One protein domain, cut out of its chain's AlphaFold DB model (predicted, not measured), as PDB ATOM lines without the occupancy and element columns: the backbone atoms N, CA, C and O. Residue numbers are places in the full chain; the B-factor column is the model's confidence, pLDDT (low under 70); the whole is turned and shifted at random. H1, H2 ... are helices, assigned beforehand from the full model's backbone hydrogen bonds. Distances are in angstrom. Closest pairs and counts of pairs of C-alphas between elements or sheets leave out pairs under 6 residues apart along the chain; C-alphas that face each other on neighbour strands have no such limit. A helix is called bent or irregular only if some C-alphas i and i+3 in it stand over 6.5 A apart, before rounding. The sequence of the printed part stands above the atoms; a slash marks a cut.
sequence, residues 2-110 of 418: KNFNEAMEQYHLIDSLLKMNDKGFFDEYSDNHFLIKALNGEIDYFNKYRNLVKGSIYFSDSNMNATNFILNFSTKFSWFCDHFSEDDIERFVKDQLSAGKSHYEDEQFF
ATOM      1  N   LYS A   2      -3.409   9.595   4.017       73.50
ATOM      2  CA  LYS A   2      -3.869  10.886   4.566       73.50
ATOM      3  C   LYS A   2      -5.400  10.903   4.684       73.50
ATOM      4  O   LYS A   2      -6.070  10.320   3.837       73.50
ATOM      5  N   ASN A   3      -5.930  11.585   5.702       67.56
ATOM      6  CA  ASN A   3      -7.372  11.808   5.868       67.56
ATOM      7  C   ASN A   3      -7.772  13.085   5.118       67.56
ATOM      8  O   ASN A   3      -7.222  14.146   5.416       67.56
ATOM      9  N   PHE A   4      -8.694  12.986   4.160       70.50
ATOM     10  CA  PHE A   4      -9.189  14.129   3.386       70.50
ATOM     11  C   PHE A   4     -10.581  14.566   3.848       70.50
ATOM     12  O   PHE A   4     -11.246  13.883   4.622       70.50
ATOM     13  N   ASN A   5     -11.015  15.745   3.402       64.94
ATOM     14  CA  ASN A   5     -12.325  16.286   3.746       64.94
ATOM     15  C   ASN A   5     -13.456  15.499   3.049       64.94
ATOM     16  O   ASN A   5     -13.586  15.566   1.826       64.94
ATOM     17  N   GLU A   6     -14.312  14.834   3.833       59.12
ATOM     18  CA  GLU A   6     -15.450  14.012   3.370       59.12
ATOM     19  C   GLU A   6     -16.405  14.759   2.416       59.12
ATOM     20  O   GLU A   6     -17.009  14.160   1.525       59.12
ATOM     21  N   ALA A   7     -16.521  16.090   2.532       60.28
ATOM     22  CA  ALA A   7     -17.370  16.894   1.647       60.28
ATOM     23  C   ALA A   7     -16.879  16.912   0.184       60.28
ATOM     24  O   ALA A   7     -17.659  17.184  -0.729       60.28
ATOM     25  N   MET A   8     -15.593  16.624  -0.047       60.22
ATOM     26  CA  MET A   8     -14.979  16.578  -1.379       60.22
ATOM     27  C   MET A   8     -15.096  15.188  -2.025       60.22
ATOM     28  O   MET A   8     -15.036  15.077  -3.250       60.22
ATOM     29  N   GLU A   9     -15.317  14.140  -1.226       59.22
ATOM     30  CA  GLU A   9     -15.487  12.752  -1.682       59.22
ATOM     31  C   GLU A   9     -16.851  12.522  -2.350       59.22
ATOM     32  O   GLU A   9     -16.979  11.688  -3.244       59.22
ATOM     33  N   GLN A  10     -17.860  13.321  -1.987       54.03
ATOM     34  CA  GLN A  10     -19.244  13.168  -2.453       54.03
ATOM     35  C   GLN A  10     -19.451  13.374  -3.966       54.03
ATOM     36  O   GLN A  10     -20.543  13.107  -4.463       54.03
ATOM     37  N   TYR A  11     -18.440  13.829  -4.712       53.66
ATOM     38  CA  TYR A  11     -18.611  14.215  -6.114       53.66
ATOM     39  C   TYR A  11     -17.929  13.311  -7.154       53.66
ATOM     40  O   TYR A  11     -18.058  13.610  -8.332       53.66
ATOM     41  N   HIS A  12     -17.214  12.235  -6.803       62.81
ATOM     42  CA  HIS A  12     -16.364  11.459  -7.746       62.81
ATOM     43  C   HIS A  12     -15.295  12.284  -8.506       62.81
ATOM     44  O   HIS A  12     -14.535  11.770  -9.326       62.81
ATOM     45  N   LEU A  13     -15.200  13.592  -8.254       64.12
ATOM     46  CA  LEU A  13     -14.346  14.511  -9.007       64.12
ATOM     47  C   LEU A  13     -12.873  14.456  -8.558       64.12
ATOM     48  O   LEU A  13     -12.007  15.077  -9.178       64.12
ATOM     49  N   ILE A  14     -12.576  13.709  -7.491       79.94
ATOM     50  CA  ILE A  14     -11.227  13.524  -6.940       79.94
ATOM     51  C   ILE A  14     -10.755  12.066  -6.958       79.94
ATOM     52  O   ILE A  14      -9.720  11.759  -6.371       79.94
ATOM     53  N   ASP A  15     -11.469  11.175  -7.658       82.81
ATOM     54  CA  ASP A  15     -11.219   9.726  -7.663       82.81
ATOM     55  C   ASP A  15      -9.765   9.366  -7.994       82.81
ATOM     56  O   ASP A  15      -9.201   8.449  -7.400       82.81
ATOM     57  N   SER A  16      -9.131  10.094  -8.915       85.81
ATOM     58  CA  SER A  16      -7.730   9.854  -9.278       85.81
ATOM     59  C   SER A  16      -6.778  10.151  -8.116       85.81
ATOM     60  O   SER A  16      -5.858   9.375  -7.870       85.81
ATOM     61  N   LEU A  17      -7.032  11.217  -7.350       89.62
ATOM     62  CA  LEU A  17      -6.249  11.550  -6.155       89.62
ATOM     63  C   LEU A  17      -6.528  10.575  -5.003       89.62
ATOM     64  O   LEU A  17      -5.592  10.181  -4.309       89.62
ATOM     65  N   LEU A  18      -7.782  10.146  -4.824       87.12
ATOM     66  CA  LEU A  18      -8.148   9.145  -3.815       87.12
ATOM     67  C   LEU A  18      -7.440   7.812  -4.074       87.12
ATOM     68  O   LEU A  18      -6.741   7.312  -3.199       87.12
ATOM     69  N   LYS A  19      -7.489   7.307  -5.312       88.69
ATOM     70  CA  LYS A  19      -6.781   6.075  -5.705       88.69
ATOM     71  C   LYS A  19      -5.275   6.156  -5.455       88.69
ATOM     72  O   LYS A  19      -4.662   5.164  -5.075       88.69
ATOM     73  N   MET A  20      -4.658   7.316  -5.677       90.62
ATOM     74  CA  MET A  20      -3.233   7.524  -5.389       90.62
ATOM     75  C   MET A  20      -2.945   7.529  -3.886       90.62
ATOM     76  O   MET A  20      -1.949   6.950  -3.452       90.62
ATOM     77  N   ASN A  21      -3.817   8.142  -3.083       90.00
ATOM     78  CA  ASN A  21      -3.717   8.102  -1.625       90.00
ATOM     79  C   ASN A  21      -3.858   6.670  -1.089       90.00
ATOM     80  O   ASN A  21      -3.071   6.269  -0.233       90.00
ATOM     81  N   ASP A  22      -4.787   5.887  -1.644       90.12
ATOM     82  CA  ASP A  22      -4.993   4.479  -1.285       90.12
ATOM     83  C   ASP A  22      -3.761   3.621  -1.599       90.12
ATOM     84  O   ASP A  22      -3.403   2.721  -0.841       90.12
ATOM     85  N   LYS A  23      -3.061   3.945  -2.694       91.38
ATOM     86  CA  LYS A  23      -1.773   3.345  -3.075       91.38
ATOM     87  C   LYS A  23      -0.577   3.876  -2.270       91.38
ATOM     88  O   LYS A  23       0.557   3.482  -2.532       91.38
ATOM     89  N   GLY A  24      -0.795   4.784  -1.317       92.12
ATOM     90  CA  GLY A  24       0.260   5.354  -0.473       92.12
ATOM     91  C   GLY A  24       1.175   6.352  -1.189       92.12
ATOM     92  O   GLY A  24       2.278   6.631  -0.720       92.12
ATOM     93  N   PHE A  25       0.762   6.920  -2.329       93.38
ATOM     94  CA  PHE A  25       1.612   7.851  -3.087       93.38
ATOM     95  C   PHE A  25       1.890   9.155  -2.322       93.38
ATOM     96  O   PHE A  25       2.919   9.792  -2.541       93.38
ATOM     97  N   PHE A  26       1.001   9.531  -1.399       92.75
ATOM     98  CA  PHE A  26       1.106  10.755  -0.601       92.75
ATOM     99  C   PHE A  26       1.627  10.530   0.827       92.75
ATOM    100  O   PHE A  26       1.623  11.460   1.634       92.75
ATOM    101  N   ASP A  27       2.080   9.320   1.168       92.38
ATOM    102  CA  ASP A  27       2.438   8.968   2.551       92.38
ATOM    103  C   ASP A  27       3.579   9.823   3.115       92.38
ATOM    104  O   ASP A  27       3.557  10.197   4.288       92.38
ATOM    105  N   GLU A  28       4.539  10.201   2.269       92.94
ATOM    106  CA  GLU A  28       5.704  11.008   2.655       92.94
ATOM    107  C   GLU A  28       5.475  12.522   2.507       92.94
ATOM    108  O   GLU A  28       6.387  13.322   2.740       92.94
ATOM    109  N   TYR A  29       4.273  12.947   2.107       95.12
ATOM    110  CA  TYR A  29       3.975  14.364   1.934       95.12
ATOM    111  C   TYR A  29       3.895  15.062   3.295       95.12
ATOM    112  O   TYR A  29       3.247  14.584   4.234       95.12
ATOM    113  N   SER A  30       4.513  16.241   3.379       94.06
ATOM    114  CA  SER A  30       4.354  17.144   4.521       94.06
ATOM    115  C   SER A  30       2.898  17.576   4.680       94.06
ATOM    116  O   SER A  30       2.213  17.839   3.696       94.06
ATOM    117  N   ASP A  31       2.436  17.743   5.917       90.88
ATOM    118  CA  ASP A  31       1.107  18.308   6.185       90.88
ATOM    119  C   ASP A  31       1.009  19.780   5.749       90.88
ATOM    120  O   ASP A  31      -0.075  20.284   5.469       90.88
ATOM    121  N   ASN A  32       2.153  20.460   5.610       91.56
ATOM    122  CA  ASN A  32       2.217  21.820   5.076       91.56
ATOM    123  C   ASN A  32       2.183  21.884   3.543       91.56
ATOM    124  O   ASN A  32       2.208  22.982   2.984       91.56
ATOM    125  N   HIS A  33       2.162  20.736   2.865       94.00
ATOM    126  CA  HIS A  33       2.182  20.656   1.413       94.00
ATOM    127  C   HIS A  33       0.922  21.288   0.801       94.00
ATOM    128  O   HIS A  33      -0.190  20.980   1.228       94.00
ATOM    129  N   PHE A  34       1.063  22.110  -0.246       92.69
ATOM    130  CA  PHE A  34      -0.054  22.855  -0.847       92.69
ATOM    131  C   PHE A  34      -1.223  21.953  -1.257       92.69
ATOM    132  O   PHE A  34      -2.360  22.234  -0.900       92.69
ATOM    133  N   LEU A  35      -0.955  20.845  -1.963       92.88
ATOM    134  CA  LEU A  35      -1.998  19.874  -2.331       92.88
ATOM    135  C   LEU A  35      -2.726  19.296  -1.103       92.88
ATOM    136  O   LEU A  35      -3.943  19.162  -1.140       92.88
ATOM    137  N   ILE A  36      -2.002  18.993  -0.020       92.19
ATOM    138  CA  ILE A  36      -2.582  18.426   1.207       92.19
ATOM    139  C   ILE A  36      -3.460  19.466   1.905       92.19
ATOM    140  O   ILE A  36      -4.607  19.179   2.233       92.19
ATOM    141  N   LYS A  37      -2.975  20.705   2.038       91.25
ATOM    142  CA  LYS A  37      -3.772  21.835   2.532       91.25
ATOM    143  C   LYS A  37      -5.029  22.061   1.688       91.25
ATOM    144  O   LYS A  37      -6.124  22.159   2.233       91.25
ATOM    145  N   ALA A  38      -4.900  22.060   0.361       90.31
ATOM    146  CA  ALA A  38      -6.024  22.276  -0.544       90.31
ATOM    147  C   ALA A  38      -7.077  21.156  -0.453       90.31
ATOM    148  O   ALA A  38      -8.271  21.447  -0.486       90.31
ATOM    149  N   LEU A  39      -6.667  19.896  -0.261       87.75
ATOM    150  CA  LEU A  39      -7.581  18.775   0.019       87.75
ATOM    151  C   LEU A  39      -8.336  18.944   1.349       87.75
ATOM    152  O   LEU A  39      -9.462  18.467   1.481       87.75
ATOM    153  N   ASN A  40      -7.761  19.688   2.296       85.19
ATOM    154  CA  ASN A  40      -8.392  20.057   3.564       85.19
ATOM    155  C   ASN A  40      -9.190  21.373   3.491       85.19
ATOM    156  O   ASN A  40      -9.755  21.810   4.491       85.19
ATOM    157  N   GLY A  41      -9.292  21.997   2.311       85.38
ATOM    158  CA  GLY A  41     -10.020  23.252   2.113       85.38
ATOM    159  C   GLY A  41      -9.191  24.518   2.362       85.38
ATOM    160  O   GLY A  41      -9.741  25.617   2.333       85.38
ATOM    161  N   GLU A  42      -7.880  24.390   2.570       87.06
ATOM    162  CA  GLU A  42      -6.985  25.493   2.922       87.06
ATOM    163  C   GLU A  42      -6.094  25.913   1.743       87.06
ATOM    164  O   GLU A  42      -5.336  25.115   1.193       87.06
ATOM    165  N   ILE A  43      -6.130  27.199   1.375       85.44
ATOM    166  CA  ILE A  43      -5.176  27.813   0.437       85.44
ATOM    167  C   ILE A  43      -4.736  29.176   0.987       85.44
ATOM    168  O   ILE A  43      -5.375  30.203   0.761       85.44
ATOM    169  N   ASP A  44      -3.607  29.196   1.691       83.00
ATOM    170  CA  ASP A  44      -2.982  30.398   2.263       83.00
ATOM    171  C   ASP A  44      -1.896  31.006   1.356       83.00
ATOM    172  O   ASP A  44      -1.553  32.184   1.486       83.00
ATOM    173  N   TYR A  45      -1.390  30.236   0.390       83.25
ATOM    174  CA  TYR A  45      -0.307  30.619  -0.519       83.25
ATOM    175  C   TYR A  45      -0.493  32.003  -1.161       83.25
ATOM    176  O   TYR A  45       0.403  32.855  -1.146       83.25
ATOM    177  N   PHE A  46      -1.682  32.273  -1.699       81.56
ATOM    178  CA  PHE A  46      -1.963  33.515  -2.420       81.56
ATOM    179  C   PHE A  46      -2.012  34.753  -1.515       81.56
ATOM    180  O   PHE A  46      -1.844  35.872  -2.008       81.56
ATOM    181  N   ASN A  47      -2.125  34.575  -0.194       77.44
ATOM    182  CA  ASN A  47      -2.008  35.672   0.768       77.44
ATOM    183  C   ASN A  47      -0.588  36.241   0.797       77.44
ATOM    184  O   ASN A  47      -0.416  37.456   0.925       77.44
ATOM    185  N   LYS A  48       0.422  35.377   0.627       74.88
ATOM    186  CA  LYS A  48       1.839  35.755   0.538       74.88
ATOM    187  C   LYS A  48       2.194  36.323  -0.839       74.88
ATOM    188  O   LYS A  48       2.997  37.247  -0.933       74.88
ATOM    189  N   TYR A  49       1.553  35.827  -1.898       76.69
ATOM    190  CA  TYR A  49       1.818  36.213  -3.290       76.69
ATOM    191  C   TYR A  49       0.645  36.977  -3.923       76.69
ATOM    192  O   TYR A  49       0.162  36.640  -5.006       76.69
ATOM    193  N   ARG A  50       0.194  38.060  -3.272       73.88
ATOM    194  CA  ARG A  50      -0.964  38.864  -3.727       73.88
ATOM    195  C   ARG A  50      -0.827  39.428  -5.145       73.88
ATOM    196  O   ARG A  50      -1.818  39.790  -5.777       73.88
ATOM    197  N   ASN A  51       0.393  39.522  -5.674       73.62
ATOM    198  CA  ASN A  51       0.629  39.916  -7.061       73.62
ATOM    199  C   ASN A  51       0.043  38.921  -8.077       73.62
ATOM    200  O   ASN A  51      -0.292  39.361  -9.175       73.62
ATOM    201  N   LEU A  52      -0.108  37.639  -7.720       78.69
ATOM    202  CA  LEU A  52      -0.736  36.612  -8.563       78.69
ATOM    203  C   LEU A  52      -2.258  36.770  -8.629       78.69
ATOM    204  O   LEU A  52      -2.870  36.482  -9.653       78.69
ATOM    205  N   VAL A  53      -2.856  37.274  -7.549       79.19
ATOM    206  CA  VAL A  53      -4.302  37.504  -7.424       79.19
ATOM    207  C   VAL A  53      -4.756  38.732  -8.210       79.19
ATOM    208  O   VAL A  53      -5.883  38.800  -8.698       79.19
ATOM    209  N   LYS A  54      -3.878  39.728  -8.365       73.81
ATOM    210  CA  LYS A  54      -4.214  40.987  -9.031       73.81
ATOM    211  C   LYS A  54      -4.621  40.754 -10.490       73.81
ATOM    212  O   LYS A  54      -3.763  40.543 -11.346       73.81
ATOM    213  N   GLY A  55      -5.903  40.904 -10.806       69.56
ATOM    214  CA  GLY A  55      -6.411  40.555 -12.139       69.56
ATOM    215  C   GLY A  55      -7.523  39.529 -12.130       69.56
ATOM    216  O   GLY A  55      -8.286  39.484 -13.087       69.56
ATOM    217  N   SER A  56      -7.580  38.719 -11.077       77.44
ATOM    218  CA  SER A  56      -8.516  37.614 -10.991       77.44
ATOM    219  C   SER A  56      -9.921  38.109 -10.678       77.44
ATOM    220  O   SER A  56     -10.123  38.899  -9.753       77.44
ATOM    221  N   ILE A  57     -10.889  37.598 -11.435       73.88
ATOM    222  CA  ILE A  57     -12.321  37.727 -11.135       73.88
ATOM    223  C   ILE A  57     -12.844  36.548 -10.302       73.88
ATOM    224  O   ILE A  57     -13.982  36.581  -9.848       73.88
ATOM    225  N   TYR A  58     -12.020  35.513 -10.129       78.31
ATOM    226  CA  TYR A  58     -12.372  34.252  -9.476       78.31
ATOM    227  C   TYR A  58     -11.806  34.137  -8.062       78.31
ATOM    228  O   TYR A  58     -12.206  33.250  -7.312       78.31
ATOM    229  N   PHE A  59     -10.869  35.013  -7.692       82.44
ATOM    230  CA  PHE A  59     -10.307  35.025  -6.353       82.44
ATOM    231  C   PHE A  59     -11.375  35.375  -5.319       82.44
ATOM    232  O   PHE A  59     -11.987  36.444  -5.366       82.44
ATOM    233  N   SER A  60     -11.543  34.480  -4.352       75.56
ATOM    234  CA  SER A  60     -12.397  34.672  -3.185       75.56
ATOM    235  C   SER A  60     -11.619  34.339  -1.914       75.56
ATOM    236  O   SER A  60     -10.767  33.460  -1.944       75.56
ATOM    237  N   ASP A  61     -11.929  34.964  -0.781       66.56
ATOM    238  CA  ASP A  61     -11.365  34.559   0.522       66.56
ATOM    239  C   ASP A  61     -12.088  33.315   1.092       66.56
ATOM    240  O   ASP A  61     -12.164  33.123   2.302       66.56
ATOM    241  N   SER A  62     -12.682  32.486   0.223       66.81
ATOM    242  CA  SER A  62     -13.517  31.346   0.606       66.81
ATOM    243  C   SER A  62     -12.850  30.006   0.290       66.81
ATOM    244  O   SER A  62     -11.998  29.910  -0.600       66.81
ATOM    245  N   ASN A  63     -13.328  28.945   0.948       74.00
ATOM    246  CA  ASN A  63     -12.946  27.554   0.669       74.00
ATOM    247  C   ASN A  63     -13.157  27.157  -0.810       74.00
ATOM    248  O   ASN A  63     -12.586  26.168  -1.265       74.00
ATOM    249  N   MET A  64     -13.911  27.943  -1.597       81.50
ATOM    250  CA  MET A  64     -14.106  27.696  -3.029       81.50
ATOM    251  C   MET A  64     -12.797  27.676  -3.820       81.50
ATOM    252  O   MET A  64     -12.718  26.959  -4.812       81.50
ATOM    253  N   ASN A  65     -11.761  28.423  -3.416       86.75
ATOM    254  CA  ASN A  65     -10.474  28.374  -4.119       86.75
ATOM    255  C   ASN A  65      -9.846  26.978  -4.024       86.75
ATOM    256  O   ASN A  65      -9.318  26.477  -5.015       86.75
ATOM    257  N   ALA A  66      -9.925  26.358  -2.841       87.88
ATOM    258  CA  ALA A  66      -9.422  25.014  -2.594       87.88
ATOM    259  C   ALA A  66     -10.209  23.984  -3.400       87.88
ATOM    260  O   ALA A  66      -9.618  23.201  -4.143       87.88
ATOM    261  N   THR A  67     -11.540  24.071  -3.355       85.81
ATOM    262  CA  THR A  67     -12.415  23.228  -4.171       85.81
ATOM    263  C   THR A  67     -12.101  23.363  -5.658       85.81
ATOM    264  O   THR A  67     -11.825  22.364  -6.316       85.81
ATOM    265  N   ASN A  68     -12.049  24.586  -6.188       88.06
ATOM    266  CA  ASN A  68     -11.745  24.819  -7.597       88.06
ATOM    267  C   ASN A  68     -10.374  24.256  -7.983       88.06
ATOM    268  O   ASN A  68     -10.276  23.578  -9.003       88.06
ATOM    269  N   PHE A  69      -9.338  24.484  -7.170       90.81
ATOM    270  CA  PHE A  69      -8.014  23.930  -7.435       90.81
ATOM    271  C   PHE A  69      -8.045  22.403  -7.515       90.81
ATOM    272  O   PHE A  69      -7.608  21.836  -8.512       90.81
ATOM    273  N   ILE A  70      -8.600  21.736  -6.502       91.06
ATOM    274  CA  ILE A  70      -8.596  20.275  -6.407       91.06
ATOM    275  C   ILE A  70      -9.375  19.619  -7.550       91.06
ATOM    276  O   ILE A  70      -8.872  18.677  -8.160       91.06
ATOM    277  N   LEU A  71     -10.559  20.136  -7.886       88.44
ATOM    278  CA  LEU A  71     -11.384  19.594  -8.969       88.44
ATOM    279  C   LEU A  71     -10.668  19.677 -10.327       88.44
ATOM    280  O   LEU A  71     -10.622  18.706 -11.090       88.44
ATOM    281  N   ASN A  72     -10.071  20.836 -10.618       90.50
ATOM    282  CA  ASN A  72      -9.367  21.054 -11.878       90.50
ATOM    283  C   ASN A  72      -8.038  20.292 -11.929       90.50
ATOM    284  O   ASN A  72      -7.700  19.718 -12.968       90.50
ATOM    285  N   PHE A  73      -7.299  20.260 -10.816       92.44
ATOM    286  CA  PHE A  73      -6.049  19.519 -10.706       92.44
ATOM    287  C   PHE A  73      -6.286  18.019 -10.874       92.44
ATOM    288  O   PHE A  73      -5.649  17.419 -11.731       92.44
ATOM    289  N   SER A  74      -7.244  17.432 -10.148       91.81
ATOM    290  CA  SER A  74      -7.600  16.010 -10.250       91.81
ATOM    291  C   SER A  74      -7.922  15.603 -11.690       91.81
ATOM    292  O   SER A  74      -7.320  14.672 -12.224       91.81
ATOM    293  N   THR A  75      -8.796  16.359 -12.362       88.12
ATOM    294  CA  THR A  75      -9.210  16.069 -13.745       88.12
ATOM    295  C   THR A  75      -8.024  16.101 -14.713       88.12
ATOM    296  O   THR A  75      -7.836  15.187 -15.517       88.12
ATOM    297  N   LYS A  76      -7.175  17.135 -14.632       90.25
ATOM    298  CA  LYS A  76      -5.976  17.244 -15.482       90.25
ATOM    299  C   LYS A  76      -4.919  16.215 -15.158       90.25
ATOM    300  O   LYS A  76      -4.221  15.762 -16.060       90.25
ATOM    301  N   PHE A  77      -4.744  15.916 -13.882       92.88
ATOM    302  CA  PHE A  77      -3.742  14.965 -13.463       92.88
ATOM    303  C   PHE A  77      -4.151  13.556 -13.880       92.88
ATOM    304  O   PHE A  77      -3.302  12.809 -14.341       92.88
ATOM    305  N   SER A  78      -5.449  13.237 -13.862       91.62
ATOM    306  CA  SER A  78      -5.971  12.012 -14.473       91.62
ATOM    307  C   SER A  78      -5.601  11.922 -15.953       91.62
ATOM    308  O   SER A  78      -5.003  10.937 -16.365       91.62
ATOM    309  N   TRP A  79      -5.859  12.982 -16.729       91.38
ATOM    310  CA  TRP A  79      -5.480  13.021 -18.145       91.38
ATOM    311  C   TRP A  79      -3.970  12.848 -18.357       91.38
ATOM    312  O   TRP A  79      -3.552  12.145 -19.271       91.38
ATOM    313  N   PHE A  80      -3.149  13.461 -17.501       93.56
ATOM    314  CA  PHE A  80      -1.699  13.270 -17.511       93.56
ATOM    315  C   PHE A  80      -1.332  11.800 -17.252       93.56
ATOM    316  O   PHE A  80      -0.550  11.225 -18.000       93.56
ATOM    317  N   CYS A  81      -1.954  11.167 -16.255       93.44
ATOM    318  CA  CYS A  81      -1.730   9.761 -15.919       93.44
ATOM    319  C   CYS A  81      -2.129   8.801 -17.041       93.44
ATOM    320  O   CYS A  81      -1.433   7.817 -17.259       93.44
ATOM    321  N   ASP A  82      -3.188   9.105 -17.792       93.25
ATOM    322  CA  ASP A  82      -3.658   8.257 -18.895       93.25
ATOM    323  C   ASP A  82      -2.660   8.180 -20.072       93.25
ATOM    324  O   ASP A  82      -2.783   7.311 -20.936       93.25
ATOM    325  N   HIS A  83      -1.671   9.081 -20.123       95.31
ATOM    326  CA  HIS A  83      -0.693   9.179 -21.212       95.31
ATOM    327  C   HIS A  83       0.701   8.648 -20.862       95.31
ATOM    328  O   HIS A  83       1.540   8.524 -21.758       95.31
ATOM    329  N   PHE A  84       0.962   8.331 -19.594       96.12
ATOM    330  CA  PHE A  84       2.268   7.871 -19.124       96.12
ATOM    331  C   PHE A  84       2.153   6.553 -18.361       96.12
ATOM    332  O   PHE A  84       1.067   6.125 -17.979       96.12
ATOM    333  N   SER A  85       3.282   5.868 -18.175       94.56
ATOM    334  CA  SER A  85       3.283   4.604 -17.440       94.56
ATOM    335  C   SER A  85       3.030   4.836 -15.951       94.56
ATOM    336  O   SER A  85       3.411   5.871 -15.403       94.56
ATOM    337  N   GLU A  86       2.421   3.859 -15.278       92.31
ATOM    338  CA  GLU A  86       2.169   3.945 -13.837       92.31
ATOM    339  C   GLU A  86       3.465   4.162 -13.036       92.31
ATOM    340  O   GLU A  86       3.479   4.996 -12.136       92.31
ATOM    341  N   ASP A  87       4.567   3.512 -13.428       94.56
ATOM    342  CA  ASP A  87       5.891   3.682 -12.808       94.56
ATOM    343  C   ASP A  87       6.435   5.115 -12.947       94.56
ATOM    344  O   ASP A  87       7.121   5.626 -12.056       94.56
ATOM    345  N   ASP A  88       6.178   5.773 -14.080       94.81
ATOM    346  CA  ASP A  88       6.593   7.162 -14.296       94.81
ATOM    347  C   ASP A  88       5.736   8.114 -13.462       94.81
ATOM    348  O   ASP A  88       6.266   9.026 -12.829       94.81
ATOM    349  N   ILE A  89       4.427   7.858 -13.391       95.31
ATOM    350  CA  ILE A  89       3.503   8.623 -12.553       95.31
ATOM    351  C   ILE A  89       3.841   8.471 -11.073       95.31
ATOM    352  O   ILE A  89       3.906   9.472 -10.363       95.31
ATOM    353  N   GLU A  90       4.094   7.256 -10.590       95.31
ATOM    354  CA  GLU A  90       4.453   7.022  -9.192       95.31
ATOM    355  C   GLU A  90       5.734   7.777  -8.817       95.31
ATOM    356  O   GLU A  90       5.764   8.468  -7.794       95.31
ATOM    357  N   ARG A  91       6.768   7.702  -9.665       94.75
ATOM    358  CA  ARG A  91       8.023   8.442  -9.465       94.75
ATOM    359  C   ARG A  91       7.803   9.945  -9.495       94.75
ATOM    360  O   ARG A  91       8.254  10.634  -8.585       94.75
ATOM    361  N   PHE A  92       7.059  10.461 -10.472       95.62
ATOM    362  CA  PHE A  92       6.722  11.882 -10.524       95.62
ATOM    363  C   PHE A  92       6.027  12.340  -9.238       95.62
ATOM    364  O   PHE A  92       6.426  13.338  -8.638       95.62
ATOM    365  N   VAL A  93       5.018  11.595  -8.777       95.81
ATOM    366  CA  VAL A  93       4.260  11.939  -7.571       95.81
ATOM    367  C   VAL A  93       5.170  11.923  -6.340       95.81
ATOM    368  O   VAL A  93       5.257  12.913  -5.613       95.81
ATOM    369  N   LYS A  94       5.912  10.836  -6.123       94.94
ATOM    370  CA  LYS A  94       6.736  10.666  -4.919       94.94
ATOM    371  C   LYS A  94       7.975  11.559  -4.895       94.94
ATOM    372  O   LYS A  94       8.336  12.043  -3.819       94.94
ATOM    373  N   ASP A  95       8.606  11.815  -6.037       93.31
ATOM    374  CA  ASP A  95       9.912  12.480  -6.089       93.31
ATOM    375  C   ASP A  95       9.833  13.957  -6.485       93.31
ATOM    376  O   ASP A  95      10.602  14.765  -5.961       93.31
ATOM    377  N   GLN A  96       8.903  14.336  -7.368       93.81
ATOM    378  CA  GLN A  96       8.787  15.712  -7.857       93.81
ATOM    379  C   GLN A  96       7.599  16.451  -7.240       93.81
ATOM    380  O   GLN A  96       7.771  17.517  -6.641       93.81
ATOM    381  N   LEU A  97       6.394  15.887  -7.349       94.94
ATOM    382  CA  LEU A  97       5.170  16.530  -6.876       94.94
ATOM    383  C   LEU A  97       5.143  16.650  -5.349       94.94
ATOM    384  O   LEU A  97       4.561  17.607  -4.859       94.94
ATOM    385  N   SER A  98       5.808  15.747  -4.617       93.75
ATOM    386  CA  SER A  98       5.994  15.825  -3.158       93.75
ATOM    387  C   SER A  98       6.822  17.030  -2.699       93.75
ATOM    388  O   SER A  98       6.811  17.373  -1.512       93.75
ATOM    389  N   ALA A  99       7.551  17.665  -3.628       91.88
ATOM    390  CA  ALA A  99       8.190  18.963  -3.451       91.88
ATOM    391  C   ALA A  99       9.119  19.064  -2.228       91.88
ATOM    392  O   ALA A  99       9.171  20.099  -1.560       91.88
ATOM    393  N   GLY A 100       9.844  17.982  -1.930       88.56
ATOM    394  CA  GLY A 100      10.784  17.907  -0.810       88.56
ATOM    395  C   GLY A 100      10.277  17.122   0.400       88.56
ATOM    396  O   GLY A 100      10.987  17.073   1.405       88.56
ATOM    397  N   LYS A 101       9.102  16.477   0.319       91.69
ATOM    398  CA  LYS A 101       8.562  15.590   1.369       91.69
ATOM    399  C   LYS A 101       8.503  16.327   2.714       91.69
ATOM    400  O   LYS A 101       7.857  17.367   2.807       91.69
ATOM    401  N   SER A 102       9.225  15.870   3.738       87.25
ATOM    402  CA  SER A 102       9.338  16.542   5.044       87.25
ATOM    403  C   SER A 102      10.005  17.927   4.990       87.25
ATOM    404  O   SER A 102       9.799  18.739   5.889       87.25
ATOM    405  N   HIS A 103      10.780  18.222   3.944       90.81
ATOM    406  CA  HIS A 103      11.438  19.509   3.682       90.81
ATOM    407  C   HIS A 103      10.720  20.315   2.590       90.81
ATOM    408  O   HIS A 103      11.358  20.973   1.769       90.81
ATOM    409  N   TYR A 104       9.391  20.228   2.585       92.06
ATOM    410  CA  TYR A 104       8.516  20.833   1.591       92.06
ATOM    411  C   TYR A 104       8.805  22.320   1.301       92.06
ATOM    412  O   TYR A 104       8.901  23.138   2.221       92.06
ATOM    413  N   GLU A 105       8.839  22.679   0.013       88.44
ATOM    414  CA  GLU A 105       8.851  24.065  -0.467       88.44
ATOM    415  C   GLU A 105       7.781  24.296  -1.552       88.44
ATOM    416  O   GLU A 105       7.809  23.657  -2.604       88.44
ATOM    417  N   ASP A 106       6.913  25.305  -1.374       86.75
ATOM    418  CA  ASP A 106       5.888  25.665  -2.375       86.75
ATOM    419  C   ASP A 106       6.470  25.899  -3.777       86.75
ATOM    420  O   ASP A 106       5.874  25.542  -4.789       86.75
ATOM    421  N   GLU A 107       7.661  26.498  -3.855       85.19
ATOM    422  CA  GLU A 107       8.336  26.773  -5.127       85.19
ATOM    423  C   GLU A 107       8.652  25.495  -5.916       85.19
ATOM    424  O   GLU A 107       8.683  25.533  -7.146       85.19
ATOM    425  N   GLN A 108       8.914  24.382  -5.226       89.69
ATOM    426  CA  GLN A 108       9.158  23.085  -5.857       89.69
ATOM    427  C   GLN A 108       7.845  22.448  -6.311       89.69
ATOM    428  O   GLN A 108       7.766  21.961  -7.435       89.69
ATOM    429  N   PHE A 109       6.786  22.566  -5.511       92.12
ATOM    430  CA  PHE A 109       5.461  22.094  -5.901       92.12
ATOM    431  C   PHE A 109       4.962  22.794  -7.166       92.12
ATOM    432  O   PHE A 109       4.587  22.149  -8.142       92.12
ATOM    433  N   PHE A 110       5.037  24.125  -7.212       89.94
ATOM    434  CA  PHE A 110       4.597  24.867  -8.391       89.94
ATOM    435  C   PHE A 110       5.517  24.700  -9.613       89.94
ATOM    436  O   PHE A 110       5.078  24.951 -10.736       89.94
TER     437      PHE A 110
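AT A GLANCE: This is residues 2 to 110 of the 418 residues of an uncharacterized protein of Clostridium pasteurianum BC1 (UniProt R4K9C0). One long helix, H6, is the spine of the domain, and two shorter helices meet it end-on and about perpendicular at two places along its length, H3 by its end near Ala 38 and H2 by its beginning near Ser 16. H7 folds back from the far end of H6 and meets H8, and H8 comes close to H3, so that H6, H7, H8 and H3 form a four-sided ring; the small helices H4 and H5 make a head at one end, where residues 48 to 57 stick out. The printed part has 109 residues with eight named helices, H1 to H8 in chain order, and no named strand; the class is all helix, with 61 residues in helices. The whole is compact, with a radius of gyration of the C-alphas of 14.0 A, and spans 39 by 32 by 27 A.

HOW THE PARTS SIT: H6, residues 64 to 81, touches H3, residues 34 to 39, with its residues 66 to 70 alone; the closest C-alphas are those of Ala 66 and Ala 38, 4.8 A apart, and the lines are about perpendicular at 75 degrees. With residues 74 to 78 alone H6 touches H2, residues 15 to 22, about perpendicular at 83 degrees; the closest C-alphas, of Ser 78 and Ser 16, are 5.9 A apart. H7, residues 86 to 97, is close to H6 but not clearly touching, at a steep tilt of 39 degrees, opposite ways; the closest C-alphas, of Cys 81 and Ile 89, are 6.3 A apart. With residues 96 to 97 alone H7 touches H8, residues 106 to 110, and the closest C-alphas, of Leu 97 and Phe 109, are 5.7 A apart. H8 and H3 are close but not clearly touching, the closest C-alphas being those of Asp 106 and Phe 34, 6.7 A apart. H1, residues 6 to 9, H4, residues 45 to 48, and H5, residues 50 to 53, touch no helix. Every O i to N i+4 pair is within hydrogen-bond range in H2, H3, H6 and H8, and 7 of 8 are in H7; H1, H4 and H5 are too short for such a pair.

IN THESE COORDINATES: H6 measures 25.3 A from C-alpha 64 at (-14.106, 27.696, -3.029) to C-alpha 81 at (-1.730, 9.761, -15.919). H7 measures 14.7 A and is neither bent nor irregular, but only just: C-alphas 94 and 97 are 6.4 A apart. H2 measures 10.3 A and H3 8.6 A. H8 ends at C-alpha 110, at (4.597, 24.867, -8.391).

THE WHOLE: The two C-alphas farthest apart, of Gly 55 and Asp 87, are 38.9 A apart. The printed part has no cut, and the link from H2 to H3, 11 residues, is long. The mean pLDDT of the printed part is 85.0; residue 3, residues 5 to 13, residue 55 and residues 61 to 62 are under 70.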